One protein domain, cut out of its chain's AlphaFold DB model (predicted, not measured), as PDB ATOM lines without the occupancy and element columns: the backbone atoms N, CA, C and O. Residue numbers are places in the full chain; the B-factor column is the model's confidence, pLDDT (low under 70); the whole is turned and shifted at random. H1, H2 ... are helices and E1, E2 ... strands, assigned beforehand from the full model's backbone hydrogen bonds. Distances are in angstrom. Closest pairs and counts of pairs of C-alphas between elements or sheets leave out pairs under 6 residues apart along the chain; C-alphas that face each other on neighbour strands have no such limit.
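AT A GLANCE: This is residues 29 to 130 of the 138 residues of an uncharacterized protein of Burkholderiales bacterium PBB5 (UniProt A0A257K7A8). Picture a large L: the long helix H1 makes one arm, its residues 29 to 45 sticking out free, and the long two-stranded hairpin of E1 and E2 makes the other. H4 and then H5 pack along that hairpin with residues 108 to 115 and 118 to 122, while H2 and H3 carry the chain round the corner of the L from E2 to H4. The printed part has 102 residues with five named helices and two named strands, in the order H1 E1 E2 H2 H3 H4 H5, and its class is mixed, helices and strands; the sheet, E1 - E2, is antiparallel. It is loose, with a radius of gyration of the C-alphas of 18.1 A, and flat, spanning 48 by 48 by 18 A.

IN THESE COORDINATES: Find C-alpha 29 at (-27.936, 39.974, -13.048); from there H1 runs 40.6 A through residues 29 to 56. Strand E1, residues 60 to 68, covers 26.2 A, and E2, residues 74 to 83, comes back over 24.9 A from C-alpha 74 at (-35.244, 19.719, -55.809). Then read H2, residues 85 to 88, and H3, residues 93 to 101, 12.2 A long. H4, residues 104 to 115, runs 17.1 A, and H5, residues 118 to 129, runs 16.6 A to C-alpha 129 at (-25.649, 28.180, -49.828).

HOW THE PARTS SIT: Start with H1: it is close to H4 but not clearly touching, the closest C-alphas, of Ala 50 and Leu 104, being 6.6 A apart, and their lines are about perpendicular at 89 degrees. E1 and E2 form an antiparallel hairpin, their directions 160 degrees apart; look for N 63 and O 80 at 2.9 A and N 67 and O 75 at 2.8 A, within hydrogen-bond range. E2 bends by 69 degrees at residue 79. E1 and H2 are near each other, with 5 pairs of C-alphas within 10 A. H3 and H4 only just touch, with 3 pairs of C-alphas within 8 A, and only at the corner by their link; H4 does so with residues 105 to 106 alone, and the closest C-alphas, of Phe 99 and Met 105, are 5.2 A apart. The closest C-alphas of E2 and H4, of Ile 83 and Gln 112, are 7.2 A apart. Those of E1 and H5, of Ala 67 and Val 122, are 7.5 A apart. H4 and H5 meet only through their link. In H1, H3, H4 and H5 every O i to N i+4 pair is within hydrogen-bond range; H2 is too short for such a pair.

THE WHOLE: Look for the two C-alphas farthest apart at Met 31 and Gly 72, 52.8 A. The printed part has no cut, and its six links are tight. The mean pLDDT of the printed part is 95.3, and no printed residue is under 70.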
ATOM      1  N   PHE A  29     -28.104  40.733 -11.812       94.00
ATOM      2  CA  PHE A  29     -27.936  39.974 -13.048       94.00
ATOM      3  C   PHE A  29     -28.355  38.508 -12.872       94.00
ATOM      4  O   PHE A  29     -29.206  38.015 -13.616       94.00
ATOM      5  N   THR A  30     -27.828  37.823 -11.854       94.12
ATOM      6  CA  THR A  30     -28.161  36.416 -11.580       94.12
ATOM      7  C   THR A  30     -29.643  36.234 -11.264       94.12
ATOM      8  O   THR A  30     -30.266  35.279 -11.733       94.12
ATOM      9  N   MET A  31     -30.243  37.162 -10.514       95.06
ATOM     10  CA  MET A  31     -31.675  37.132 -10.201       95.06
ATOM     11  C   MET A  31     -32.553  37.337 -11.443       95.06
ATOM     12  O   MET A  31     -33.574  36.656 -11.600       95.06
ATOM     13  N   ASN A  32     -32.142  38.214 -12.359       95.38
ATOM     14  CA  ASN A  32     -32.824  38.417 -13.636       95.38
ATOM     15  C   ASN A  32     -32.735  37.170 -14.522       95.38
ATOM     16  O   ASN A  32     -33.760  36.711 -15.028       95.38
ATOM     17  N   VAL A  33     -31.548  36.569 -14.649       94.31
ATOM     18  CA  VAL A  33     -31.358  35.308 -15.389       94.31
ATOM     19  C   VAL A  33     -32.208  34.191 -14.785       94.31
ATOM     20  O   VAL A  33     -32.915  33.499 -15.513       94.31
ATOM     21  N   LYS A  34     -32.221  34.048 -13.454       94.81
ATOM     22  CA  LYS A  34     -33.079  33.074 -12.766       94.81
ATOM     23  C   LYS A  34     -34.553  33.267 -13.132       94.81
ATOM     24  O   LYS A  34     -35.221  32.299 -13.477       94.81
ATOM     25  N   THR A  35     -35.048  34.504 -13.100       95.75
ATOM     26  CA  THR A  35     -36.444  34.819 -13.448       95.75
ATOM     27  C   THR A  35     -36.748  34.482 -14.912       95.75
ATOM     28  O   THR A  35     -37.811  33.950 -15.225       95.75
ATOM     29  N   GLN A  36     -35.811  34.750 -15.825       95.88
ATOM     30  CA  GLN A  36     -35.956  34.388 -17.237       95.88
ATOM     31  C   GLN A  36     -36.036  32.873 -17.435       95.88
ATOM     32  O   GLN A  36     -36.904  32.412 -18.172       95.88
ATOM     33  N   LEU A  37     -35.185  32.101 -16.753       95.81
ATOM     34  CA  LEU A  37     -35.232  30.638 -16.789       95.81
ATOM     35  C   LEU A  37     -36.546  30.101 -16.197       95.81
ATOM     36  O   LEU A  37     -37.139  29.181 -16.752       95.81
ATOM     37  N   GLU A  38     -37.055  30.717 -15.126       95.44
ATOM     38  CA  GLU A  38     -38.360  30.376 -14.541       95.44
ATOM     39  C   GLU A  38     -39.517  30.598 -15.507       95.44
ATOM     40  O   GLU A  38     -40.384  29.732 -15.635       95.44
ATOM     41  N   ASN A  39     -39.511  31.721 -16.219       95.94
ATOM     42  CA  ASN A  39     -40.502  31.989 -17.253       95.94
ATOM     43  C   ASN A  39     -40.347  31.021 -18.433       95.94
ATOM     44  O   ASN A  39     -41.342  30.509 -18.936       95.94
ATOM     45  N   PHE A  40     -39.113  30.725 -18.848       96.00
ATOM     46  CA  PHE A  40     -38.843  29.787 -19.933       96.00
ATOM     47  C   PHE A  40     -39.402  28.391 -19.635       96.00
ATOM     48  O   PHE A  40     -40.129  27.851 -20.462       96.00
ATOM     49  N   GLU A  41     -39.156  27.838 -18.445       94.94
ATOM     50  CA  GLU A  41     -39.703  26.529 -18.061       94.94
ATOM     51  C   GLU A  41     -41.238  26.518 -18.036       94.94
ATOM     52  O   GLU A  41     -41.868  25.537 -18.439       94.94
ATOM     53  N   GLN A  42     -41.872  27.622 -17.626       94.81
ATOM     54  CA  GLN A  42     -43.331  27.744 -17.711       94.81
ATOM     55  C   GLN A  42     -43.825  27.707 -19.163       94.81
ATOM     56  O   GLN A  42     -44.827  27.050 -19.451       94.81
ATOM     57  N   GLU A  43     -43.135  28.377 -20.088       94.50
ATOM     58  CA  GLU A  43     -43.489  28.347 -21.512       94.50
ATOM     59  C   GLU A  43     -43.184  26.986 -22.165       94.50
ATOM     60  O   GLU A  43     -43.941  26.544 -23.036       94.50
ATOM     61  N   VAL A  44     -42.144  26.273 -21.715       95.31
ATOM     62  CA  VAL A  44     -41.868  24.884 -22.122       95.31
ATOM     63  C   VAL A  44     -43.037  23.984 -21.732       95.31
ATOM     64  O   VAL A  44     -43.565  23.262 -22.580       95.31
ATOM     65  N   GLU A  45     -43.503  24.067 -20.485       95.31
ATOM     66  CA  GLU A  45     -44.631  23.260 -20.019       95.31
ATOM     67  C   GLU A  45     -45.937  23.621 -20.742       95.31
ATOM     68  O   GLU A  45     -46.682  22.735 -21.163       95.31
ATOM     69  N   ARG A  46     -46.202  24.912 -20.981       92.31
ATOM     70  CA  ARG A  46     -47.350  25.345 -21.801       92.31
ATOM     71  C   ARG A  46     -47.289  24.775 -23.213       92.31
ATOM     72  O   ARG A  46     -48.302  24.291 -23.716       92.31
ATOM     73  N   THR A  47     -46.112  24.796 -23.835       94.06
ATOM     74  CA  THR A  47     -45.893  24.216 -25.166       94.06
ATOM     75  C   THR A  47     -46.139  22.709 -25.156       94.06
ATOM     76  O   THR A  47     -46.819  22.191 -26.045       94.06
ATOM     77  N   ARG A  48     -45.657  22.004 -24.124       96.00
ATOM     78  CA  ARG A  48     -45.877  20.562 -23.945       96.00
ATOM     79  C   ARG A  48     -47.368  20.235 -23.856       96.00
ATOM     80  O   ARG A  48     -47.844  19.368 -24.585       96.00
ATOM     81  N   LEU A  49     -48.106  20.956 -23.013       95.12
ATOM     82  CA  LEU A  49     -49.550  20.780 -22.832       95.12
ATOM     83  C   LEU A  49     -50.342  21.105 -24.106       95.12
ATOM     84  O   LEU A  49     -51.283  20.389 -24.449       95.12
ATOM     85  N   ALA A  50     -49.954  22.156 -24.833       95.19
ATOM     86  CA  ALA A  50     -50.545  22.495 -26.125       95.19
ATOM     87  C   ALA A  50     -50.340  21.366 -27.148       95.19
ATOM     88  O   ALA A  50     -51.301  20.921 -27.774       95.19
ATOM     89  N   GLY A  51     -49.108  20.862 -27.278       95.69
ATOM     90  CA  GLY A  51     -48.787  19.743 -28.165       95.69
ATOM     91  C   GLY A  51     -49.570  18.477 -27.816       95.69
ATOM     92  O   GLY A  51     -50.181  17.870 -28.694       95.69
ATOM     93  N   GLU A  52     -49.631  18.123 -26.530       96.19
ATOM     94  CA  GLU A  52     -50.409  16.984 -26.035       96.19
ATOM     95  C   GLU A  52     -51.899  17.117 -26.390       96.19
ATOM     96  O   GLU A  52     -52.515  16.165 -26.870       96.19
ATOM     97  N   MET A  53     -52.478  18.311 -26.236       95.69
ATOM     98  CA  MET A  53     -53.874  18.572 -26.593       95.69
ATOM     99  C   MET A  53     -54.136  18.402 -28.096       95.69
ATOM    100  O   MET A  53     -55.130  17.778 -28.476       95.69
ATOM    101  N   LEU A  54     -53.242  18.913 -28.950       97.31
ATOM    102  CA  LEU A  54     -53.344  18.771 -30.406       97.31
ATOM    103  C   LEU A  54     -53.246  17.302 -30.844       97.31
ATOM    104  O   LEU A  54     -54.038  16.857 -31.679       97.31
ATOM    105  N   VAL A  55     -52.323  16.539 -30.248       96.94
ATOM    106  CA  VAL A  55     -52.162  15.098 -30.500       96.94
ATOM    107  C   VAL A  55     -53.396  14.322 -30.044       96.94
ATOM    108  O   VAL A  55     -53.970  13.574 -30.833       96.94
ATOM    109  N   ASN A  56     -53.859  14.537 -28.809       96.31
ATOM    110  CA  ASN A  56     -54.994  13.810 -28.232       96.31
ATOM    111  C   ASN A  56     -56.307  14.058 -28.987       96.31
ATOM    112  O   ASN A  56     -57.155  13.170 -29.071       96.31
ATOM    113  N   LYS A  57     -56.485  15.255 -29.558       96.25
ATOM    114  CA  LYS A  57     -57.634  15.586 -30.417       96.25
ATOM    115  C   LYS A  57     -57.442  15.162 -31.877       96.25
ATOM    116  O   LYS A  57     -58.343  15.360 -32.688       96.25
ATOM    117  N   GLY A  58     -56.294  14.579 -32.223       97.19
ATOM    118  CA  GLY A  58     -55.984  14.117 -33.574       97.19
ATOM    119  C   GLY A  58     -55.915  15.246 -34.602       97.19
ATOM    120  O   GLY A  58     -56.189  14.999 -35.776       97.19
ATOM    121  N   LEU A  59     -55.580  16.465 -34.167       98.25
ATOM    122  CA  LEU A  59     -55.593  17.694 -34.974       98.25
ATOM    123  C   LEU A  59     -54.323  17.903 -35.800       98.25
ATOM    124  O   LEU A  59     -54.187  18.933 -36.451       98.25
ATOM    125  N   LEU A  60     -53.388  16.958 -35.755       98.19
ATOM    126  CA  LEU A  60     -52.141  17.020 -36.500       98.19
ATOM    127  C   LEU A  60     -52.178  16.061 -37.689       98.19
ATOM    128  O   LEU A  60     -52.669  14.935 -37.580       98.19
ATOM    129  N   ARG A  61     -51.628  16.511 -38.816       97.50
ATOM    130  CA  ARG A  61     -51.422  15.722 -40.035       97.50
ATOM    131  C   ARG A  61     -50.003  15.905 -40.552       97.50
ATOM    132  O   ARG A  61     -49.412  16.966 -40.362       97.50
ATOM    133  N   GLU A  62     -49.472  14.890 -41.222       97.12
ATOM    134  CA  GLU A  62     -48.187  14.997 -41.917       97.12
ATOM    135  C   GLU A  62     -48.252  16.050 -43.022       97.12
ATOM    136  O   GLU A  62     -49.271  16.204 -43.701       97.12
ATOM    137  N   MET A  63     -47.152  16.778 -43.193       94.88
ATOM    138  CA  MET A  63     -46.996  17.768 -44.244       94.88
ATOM    139  C   MET A  63     -45.694  17.539 -45.002       94.88
ATOM    140  O   MET A  63     -44.674  17.131 -44.443       94.88
ATOM    141  N   ARG A  64     -45.743  17.840 -46.297       94.94
ATOM    142  CA  ARG A  64     -44.599  17.840 -47.200       94.94
ATOM    143  C   ARG A  64     -44.590  19.139 -47.983       94.94
ATOM    144  O   ARG A  64     -45.624  19.587 -48.472       94.94
ATOM    145  N   PHE A  65     -43.411  19.719 -48.123       94.81
ATOM    146  CA  PHE A  65     -43.174  20.919 -48.898       94.81
ATOM    147  C   PHE A  65     -42.059  20.656 -49.912       94.81
ATOM    148  O   PHE A  65     -40.934  20.325 -49.544       94.81
ATOM    149  N   ASP A  66     -42.384  20.807 -51.193       94.94
ATOM    150  CA  ASP A  66     -41.452  20.626 -52.301       94.94
ATOM    151  C   ASP A  66     -41.133  21.981 -52.943       94.94
ATOM    152  O   ASP A  66     -42.031  22.744 -53.299       94.94
ATOM    153  N   ALA A  67     -39.849  22.254 -53.157       93.50
ATOM    154  CA  ALA A  67     -39.366  23.430 -53.864       93.50
ATOM    155  C   ALA A  67     -38.393  23.044 -54.982       93.50
ATOM    156  O   ALA A  67     -37.682  22.040 -54.915       93.50
ATOM    157  N   THR A  68     -38.359  23.858 -56.036       93.94
ATOM    158  CA  THR A  68     -37.337  23.764 -57.091       93.94
ATOM    159  C   THR A  68     -36.400  24.944 -56.936       93.94
ATOM    160  O   THR A  68     -36.847  26.089 -56.943       93.94
ATOM    161  N   LEU A  69     -35.119  24.657 -56.756       92.62
ATOM    162  CA  LEU A  69     -34.079  25.655 -56.583       92.62
ATOM    163  C   LEU A  69     -33.694  26.274 -57.941       92.62
ATOM    164  O   LEU A  69     -33.983  25.687 -58.989       92.62
ATOM    165  N   PRO A  70     -33.035  27.448 -57.957       90.69
ATOM    166  CA  PRO A  70     -32.674  28.135 -59.203       90.69
ATOM    167  C   PRO A  70     -31.756  27.336 -60.142       90.69
ATOM    168  O   PRO A  70     -31.742  27.579 -61.348       90.69
ATOM    169  N   ASP A  71     -30.979  26.400 -59.605       90.62
ATOM    170  CA  ASP A  71     -30.106  25.491 -60.357       90.62
ATOM    171  C   ASP A  71     -30.844  24.255 -60.913       90.62
ATOM    172  O   ASP A  71     -30.234  23.410 -61.564       90.62
ATOM    173  N   GLY A  72     -32.154  24.146 -60.670       90.69
ATOM    174  CA  GLY A  72     -32.988  23.013 -61.064       90.69
ATOM    175  C   GLY A  72     -33.033  21.873 -60.043       90.69
ATOM    176  O   GLY A  72     -33.852  20.963 -60.204       90.69
ATOM    177  N   ASN A  73     -32.226  21.920 -58.976       91.81
ATOM    178  CA  ASN A  73     -32.269  20.915 -57.917       91.81
ATOM    179  C   ASN A  73     -33.599  20.968 -57.156       91.81
ATOM    180  O   ASN A  73     -34.233  22.017 -57.020       91.81
ATOM    181  N   LYS A  74     -34.039  19.819 -56.639       94.44
ATOM    182  CA  LYS A  74     -35.244  19.719 -55.809       94.44
ATOM    183  C   LYS A  74     -34.867  19.780 -54.336       94.44
ATOM    184  O   LYS A  74     -33.967  19.071 -53.898       94.44
ATOM    185  N   LEU A  75     -35.595  20.595 -53.584       93.94
ATOM    186  CA  LEU A  75     -35.577  20.606 -52.130       93.94
ATOM    187  C   LEU A  75     -36.895  20.015 -51.640       93.94
ATOM    188  O   LEU A  75     -37.962  20.509 -52.000       93.94
ATOM    189  N   VAL A  76     -36.809  18.973 -50.819       95.06
ATOM    190  CA  VAL A  76     -37.956  18.361 -50.146       95.06
ATOM    191  C   VAL A  76     -37.807  18.625 -48.657       95.06
ATOM    192  O   VAL A  76     -36.753  18.354 -48.084       95.06
ATOM    193  N   VAL A  77     -38.851  19.172 -48.046       93.69
ATOM    194  CA  VAL A  77     -38.983  19.311 -46.597       93.69
ATOM    195  C   VAL A  77     -40.178  18.465 -46.178       93.69
ATOM    196  O   VAL A  77     -41.315  18.767 -46.534       93.69
ATOM    197  N   ASP A  78     -39.917  17.389 -45.451       94.19
ATOM    198  CA  ASP A  78     -40.917  16.462 -44.927       94.19
ATOM    199  C   ASP A  78     -40.600  16.107 -43.462       94.19
ATOM    200  O   ASP A  78     -39.782  16.767 -42.815       94.19
ATOM    201  N   GLY A  79     -41.316  15.131 -42.898       93.75
ATOM    202  CA  GLY A  79     -41.096  14.678 -41.522       93.75
ATOM    203  C   GLY A  79     -41.626  15.629 -40.444       93.75
ATOM    204  O   GLY A  79     -41.221  15.522 -39.287       93.75
ATOM    205  N   PHE A  80     -42.529  16.551 -40.796       94.00
ATOM    206  CA  PHE A  80     -43.170  17.463 -39.847       94.00
ATOM    207  C   PHE A  80     -44.697  17.400 -39.921       94.00
ATOM    208  O   PHE A  80     -45.289  16.979 -40.917       94.00
ATOM    209  N   LEU A  81     -45.332  17.824 -38.829       96.56
ATOM    210  CA  LEU A  81     -46.780  17.856 -38.684       96.56
ATOM    211  C   LEU A  81     -47.300  19.290 -38.792       96.56
ATOM    212  O   LEU A  81     -46.639  20.237 -38.365       96.56
ATOM    213  N   THR A  82     -48.510  19.436 -39.320       97.12
ATOM    214  CA  THR A  82     -49.260  20.696 -39.341       97.12
ATOM    215  C   THR A  82     -50.682  20.480 -38.850       97.12
ATOM    216  O   THR A  82     -51.129  19.343 -38.684       97.12
ATOM    217  N   ILE A  83     -51.393  21.578 -38.612       98.00
ATOM    218  CA  ILE A  83     -52.802  21.543 -38.234       98.00
ATOM    219  C   ILE A  83     -53.644  20.962 -39.382       98.00
ATOM    220  O   ILE A  83     -53.497  21.319 -40.553       98.00
ATOM    221  N   ASP A  84     -54.525  20.031 -39.030       98.19
ATOM    222  CA  ASP A  84     -55.563  19.484 -39.896       98.19
ATOM    223  C   ASP A  84     -56.795  20.399 -39.841       98.19
ATOM    224  O   ASP A  84     -57.610  20.327 -38.917       98.19
ATOM    225  N   ASP A  85     -56.912  21.286 -40.832       96.25
ATOM    226  CA  ASP A  85     -57.970  22.301 -40.896       96.25
ATOM    227  C   ASP A  85     -59.377  21.688 -40.954       96.25
ATOM    228  O   ASP A  85     -60.327  22.247 -40.403       96.25
ATOM    229  N   GLU A  86     -59.524  20.513 -41.578       97.25
ATOM    230  CA  GLU A  86     -60.818  19.838 -41.671       97.25
ATOM    231  C   GLU A  86     -61.278  19.306 -40.318       97.25
ATOM    232  O   GLU A  86     -62.468  19.369 -40.001       97.25
ATOM    233  N   LYS A  87     -60.356  18.763 -39.517       97.81
ATOM    234  CA  LYS A  87     -60.673  18.314 -38.156       97.81
ATOM    235  C   LYS A  87     -60.847  19.484 -37.204       97.81
ATOM    236  O   LYS A  87     -61.746  19.436 -36.367       97.81
ATOM    237  N   LEU A  88     -60.048  20.541 -37.359       97.56
ATOM    238  CA  LEU A  88     -60.195  21.769 -36.581       97.56
ATOM    239  C   LEU A  88     -61.595  22.375 -36.767       97.56
ATOM    240  O   LEU A  88     -62.253  22.709 -35.786       97.56
ATOM    241  N   ALA A  89     -62.086  22.440 -38.008       96.94
ATOM    242  CA  ALA A  89     -63.422  22.949 -38.330       96.94
ATOM    243  C   ALA A  89     -64.576  22.080 -37.787       96.94
ATOM    244  O   ALA A  89     -65.715  22.537 -37.732       96.94
ATOM    245  N   LYS A  90     -64.294  20.830 -37.397       97.12
ATOM    246  CA  LYS A  90     -65.262  19.869 -36.842       97.12
ATOM    247  C   LYS A  90     -65.158  19.732 -35.318       97.12
ATOM    248  O   LYS A  90     -65.776  18.828 -34.754       97.12
ATOM    249  N   LEU A  91     -64.369  20.582 -34.650       97.12
ATOM    250  CA  LEU A  91     -64.310  20.602 -33.190       97.12
ATOM    251  C   LEU A  91     -65.690  20.866 -32.585       97.12
ATOM    252  O   LEU A  91     -66.505  21.602 -33.138       97.12
ATOM    253  N   SER A  92     -65.933  20.275 -31.417       97.44
ATOM    254  CA  SER A  92     -67.137  20.573 -30.645       97.44
ATOM    255  C   SER A  92     -67.107  22.012 -30.123       97.44
ATOM    256  O   SER A  92     -66.036  22.548 -29.834       97.44
ATOM    257  N   ASP A  93     -68.277  22.614 -29.907       98.06
ATOM    258  CA  ASP A  93     -68.389  23.959 -29.321       98.06
ATOM    259  C   ASP A  93     -67.662  24.070 -27.971       98.06
ATOM    260  O   ASP A  93     -67.043  25.090 -27.662       98.06
ATOM    261  N   ALA A  94     -67.707  23.001 -27.166       97.69
ATOM    262  CA  ALA A  94     -67.031  22.936 -25.875       97.69
ATOM    263  C   ALA A  94     -65.502  22.993 -26.024       97.69
ATOM    264  O   ALA A  94     -64.845  23.755 -25.310       97.69
ATOM    265  N   ASP A  95     -64.946  22.235 -26.974       96.38
ATOM    266  CA  ASP A  95     -63.510  22.247 -27.265       96.38
ATOM    267  C   ASP A  95     -63.081  23.592 -27.852       96.38
ATOM    268  O   ASP A  95     -62.080  24.164 -27.426       96.38
ATOM    269  N   LEU A  96     -63.870  24.144 -28.778       96.69
ATOM    270  CA  LEU A  96     -63.603  25.444 -29.384       96.69
ATOM    271  C   LEU A  96     -63.558  26.555 -28.322       96.69
ATOM    272  O   LEU A  96     -62.632  27.371 -28.301       96.69
ATOM    273  N   LEU A  97     -64.518  26.555 -27.392       97.81
ATOM    274  CA  LEU A  97     -64.551  27.490 -26.269       97.81
ATOM    275  C   LEU A  97     -63.339  27.313 -25.346       97.81
ATOM    276  O   LEU A  97     -62.751  28.309 -24.915       97.81
ATOM    277  N   GLN A  98     -62.961  26.069 -25.041       96.19
ATOM    278  CA  GLN A  98     -61.782  25.774 -24.230       96.19
ATOM    279  C   GLN A  98     -60.507  26.304 -24.898       96.19
ATOM    280  O   GLN A  98     -59.734  27.006 -24.248       96.19
ATOM    281  N   PHE A  99     -60.324  26.017 -26.189       96.25
ATOM    282  CA  PHE A  99     -59.146  26.397 -26.972       96.25
ATOM    283  C   PHE A  99     -59.010  27.912 -27.100       96.25
ATOM    284  O   PHE A  99     -57.905  28.451 -27.117       96.25
ATOM    285  N   ASN A 100     -60.131  28.628 -27.191       96.50
ATOM    286  CA  ASN A 100     -60.102  30.081 -27.218       96.50
ATOM    287  C   ASN A 100     -59.762  30.665 -25.836       96.50
ATOM    288  O   ASN A 100     -58.941  31.571 -25.729       96.50
ATOM    289  N   ARG A 101     -60.353  30.127 -24.760       96.56
ATOM    290  CA  ARG A 101     -60.135  30.624 -23.388       96.56
ATOM    291  C   ARG A 101     -58.721  30.381 -22.871       96.56
ATOM    292  O   ARG A 101     -58.217  31.207 -22.120       96.56
ATOM    293  N   ASN A 102     -58.101  29.264 -23.242       93.19
ATOM    294  CA  ASN A 102     -56.739  28.935 -22.821       93.19
ATOM    295  C   ASN A 102     -55.655  29.460 -23.785       93.19
ATOM    296  O   ASN A 102     -54.476  29.222 -23.548       93.19
ATOM    297  N   GLY A 103     -56.043  30.162 -24.858       93.94
ATOM    298  CA  GLY A 103     -55.124  30.759 -25.830       93.94
ATOM    299  C   GLY A 103     -54.585  29.806 -26.904       93.94
ATOM    300  O   GLY A 103     -53.900  30.269 -27.819       93.94
ATOM    301  N   LEU A 104     -54.919  28.509 -26.870       95.88
ATOM    302  CA  LEU A 104     -54.447  27.530 -27.856       95.88
ATOM    303  C   LEU A 104     -54.882  27.885 -29.283       95.88
ATOM    304  O   LEU A 104     -54.114  27.699 -30.224       95.88
ATOM    305  N   MET A 105     -56.075  28.455 -29.455       96.94
ATOM    306  CA  MET A 105     -56.550  28.887 -30.772       96.94
ATOM    307  C   MET A 105     -55.652  29.972 -31.391       96.94
ATOM    308  O   MET A 105     -55.412  29.973 -32.597       96.94
ATOM    309  N   GLY A 106     -55.097  30.868 -30.570       96.19
ATOM    310  CA  GLY A 106     -54.122  31.859 -31.030       96.19
ATOM    311  C   GLY A 106     -52.838  31.205 -31.549       96.19
ATOM    312  O   GLY A 106     -52.337  31.589 -32.605       96.19
ATOM    313  N   LEU A 107     -52.345  30.175 -30.854       95.44
ATOM    314  CA  LEU A 107     -51.163  29.410 -31.265       95.44
ATOM    315  C   LEU A 107     -51.403  28.621 -32.560       95.44
ATOM    316  O   LEU A 107     -50.532  28.602 -33.427       95.44
ATOM    317  N   ILE A 108     -52.586  28.019 -32.714       97.19
ATOM    318  CA  ILE A 108     -52.990  27.305 -33.935       97.19
ATOM    319  C   ILE A 108     -52.927  28.241 -35.147       97.19
ATOM    320  O   ILE A 108     -52.259  27.928 -36.134       97.19
ATOM    321  N   HIS A 109     -53.550  29.419 -35.050       97.25
ATOM    322  CA  HIS A 109     -53.524  30.392 -36.140       97.25
ATOM    323  C   HIS A 109     -52.114  30.927 -36.408       97.25
ATOM    324  O   HIS A 109     -51.713  31.045 -37.563       97.25
ATOM    325  N   ALA A 110     -51.329  31.212 -35.363       97.12
ATOM    326  CA  ALA A 110     -49.942  31.643 -35.525       97.12
ATOM    327  C   ALA A 110     -49.102  30.585 -36.261       97.12
ATOM    328  O   ALA A 110     -48.332  30.925 -37.160       97.12
ATOM    329  N   HIS A 111     -49.298  29.304 -35.938       96.12
ATOM    330  CA  HIS A 111     -48.665  28.199 -36.647       96.12
ATOM    331  C   HIS A 111     -49.082  28.164 -38.127       96.12
ATOM    332  O   HIS A 111     -48.208  28.165 -38.990       96.12
ATOM    333  N   GLN A 112     -50.380  28.227 -38.442       96.50
ATOM    334  CA  GLN A 112     -50.868  28.250 -39.832       96.50
ATOM    335  C   GLN A 112     -50.302  29.438 -40.627       96.50
ATOM    336  O   GLN A 112     -49.821  29.262 -41.746       96.50
ATOM    337  N   ILE A 113     -50.286  30.638 -40.036       97.56
ATOM    338  CA  ILE A 113     -49.702  31.839 -40.651       97.56
ATOM    339  C   ILE A 113     -48.203  31.638 -40.898       97.56
ATOM    340  O   ILE A 113     -47.691  32.025 -41.951       97.56
ATOM    341  N   SER A 114     -47.492  31.008 -39.959       96.50
ATOM    342  CA  SER A 114     -46.051  30.781 -40.082       96.50
ATOM    343  C   SER A 114     -45.685  29.929 -41.301       96.50
ATOM    344  O   SER A 114     -44.660  30.205 -41.929       96.50
ATOM    345  N   LEU A 115     -46.545  28.980 -41.700       95.38
ATOM    346  CA  LEU A 115     -46.344  28.124 -42.877       95.38
ATOM    347  C   LEU A 115     -46.333  28.920 -44.191       95.38
ATOM    348  O   LEU A 115     -45.696  28.506 -45.158       95.38
ATOM    349  N   GLY A 116     -46.940  30.111 -44.221       94.25
ATOM    350  CA  GLY A 116     -46.824  31.039 -45.348       94.25
ATOM    351  C   GLY A 116     -45.387  31.509 -45.615       94.25
ATOM    352  O   GLY A 116     -45.079  31.960 -46.716       94.25
ATOM    353  N   ASN A 117     -44.474  31.361 -44.645       95.56
ATOM    354  CA  ASN A 117     -43.067  31.738 -44.794       95.56
ATOM    355  C   ASN A 117     -42.194  30.653 -45.443       95.56
ATOM    356  O   ASN A 117     -41.008  30.905 -45.650       95.56
ATOM    357  N   MET A 118     -42.727  29.473 -45.787       94.06
ATOM    358  CA  MET A 118     -41.914  28.372 -46.330       94.06
ATOM    359  C   MET A 118     -41.116  28.782 -47.576       94.06
ATOM    360  O   MET A 118     -39.917  28.528 -47.640       94.06
ATOM    361  N   ASN A 119     -41.724  29.515 -48.516       92.31
ATOM    362  CA  ASN A 119     -41.015  30.020 -49.701       92.31
ATOM    363  C   ASN A 119     -39.871  30.982 -49.336       92.31
ATOM    364  O   ASN A 119     -38.767  30.864 -49.863       92.31
ATOM    365  N   ARG A 120     -40.096  31.881 -48.372       95.19
ATOM    366  CA  ARG A 120     -39.064  32.803 -47.879       95.19
ATOM    367  C   ARG A 120     -37.904  32.059 -47.213       95.19
ATOM    368  O   ARG A 120     -36.748  32.448 -47.362       95.19
ATOM    369  N   LEU A 121     -38.189  30.969 -46.499       94.69
ATOM    370  CA  LEU A 121     -37.152  30.115 -45.918       94.69
ATOM    371  C   LEU A 121     -36.314  29.426 -47.004       94.69
ATOM    372  O   LEU A 121     -35.098  29.324 -46.842       94.69
ATOM    373  N   VAL A 122     -36.920  29.021 -48.128       94.19
ATOM    374  CA  VAL A 122     -36.176  28.512 -49.296       94.19
ATOM    375  C   VAL A 122     -35.262  29.585 -49.876       94.19
ATOM    376  O   VAL A 122     -34.094  29.306 -50.136       94.19
ATOM    377  N   GLU A 123     -35.749  30.814 -50.044       93.75
ATOM    378  CA  GLU A 123     -34.936  31.928 -50.547       93.75
ATOM    379  C   GLU A 123     -33.704  32.170 -49.666       93.75
ATOM    380  O   GLU A 123     -32.582  32.264 -50.169       93.75
ATOM    381  N   TRP A 124     -33.880  32.199 -48.344       95.25
ATOM    382  CA  TRP A 124     -32.764  32.317 -47.402       95.25
ATOM    383  C   TRP A 124     -31.827  31.111 -47.436       95.25
ATOM    384  O   TRP A 124     -30.611  31.274 -47.321       95.25
ATOM    385  N   HIS A 125     -32.360  29.904 -47.624       92.94
ATOM    386  CA  HIS A 125     -31.553  28.698 -47.770       92.94
ATOM    387  C   HIS A 125     -30.665  28.758 -49.024       92.94
ATOM    388  O   HIS A 125     -29.464  28.500 -48.933       92.94
ATOM    389  N   VAL A 126     -31.227  29.181 -50.161       93.56
ATOM    390  CA  VAL A 126     -30.509  29.417 -51.426       93.56
ATOM    391  C   VAL A 126     -29.416  30.469 -51.245       93.56
ATOM    392  O   VAL A 126     -28.273  30.232 -51.637       93.56
ATOM    393  N   GLN A 127     -29.739  31.601 -50.609       93.38
ATOM    394  CA  GLN A 127     -28.780  32.677 -50.335       93.38
ATOM    395  C   GLN A 127     -27.621  32.195 -49.461       93.38
ATOM    396  O   GLN A 127     -26.461  32.442 -49.788       93.38
ATOM    397  N   ARG A 128     -27.921  31.464 -48.382       93.69
ATOM    398  CA  ARG A 128     -26.914  30.925 -47.458       93.69
ATOM    399  C   ARG A 128     -25.956  29.952 -48.143       93.69
ATOM    400  O   ARG A 128     -24.778  29.928 -47.803       93.69
ATOM    401  N   LEU A 129     -26.455  29.148 -49.080       91.50
ATOM    402  CA  LEU A 129     -25.649  28.180 -49.828       91.50
ATOM    403  C   LEU A 129     -24.982  28.774 -51.078       91.50
ATOM    404  O   LEU A 129     -24.178  28.098 -51.713       91.50
ATOM    405  N   GLY A 130     -25.298  30.019 -51.445       89.62
ATOM    406  CA  GLY A 130     -24.760  30.663 -52.643       89.62
ATOM    407  C   GLY A 130     -25.184  29.984 -53.951       89.62
ATOM    408  O   GLY A 130     -24.457  30.075 -54.942       89.62
TER     409      GLY A 130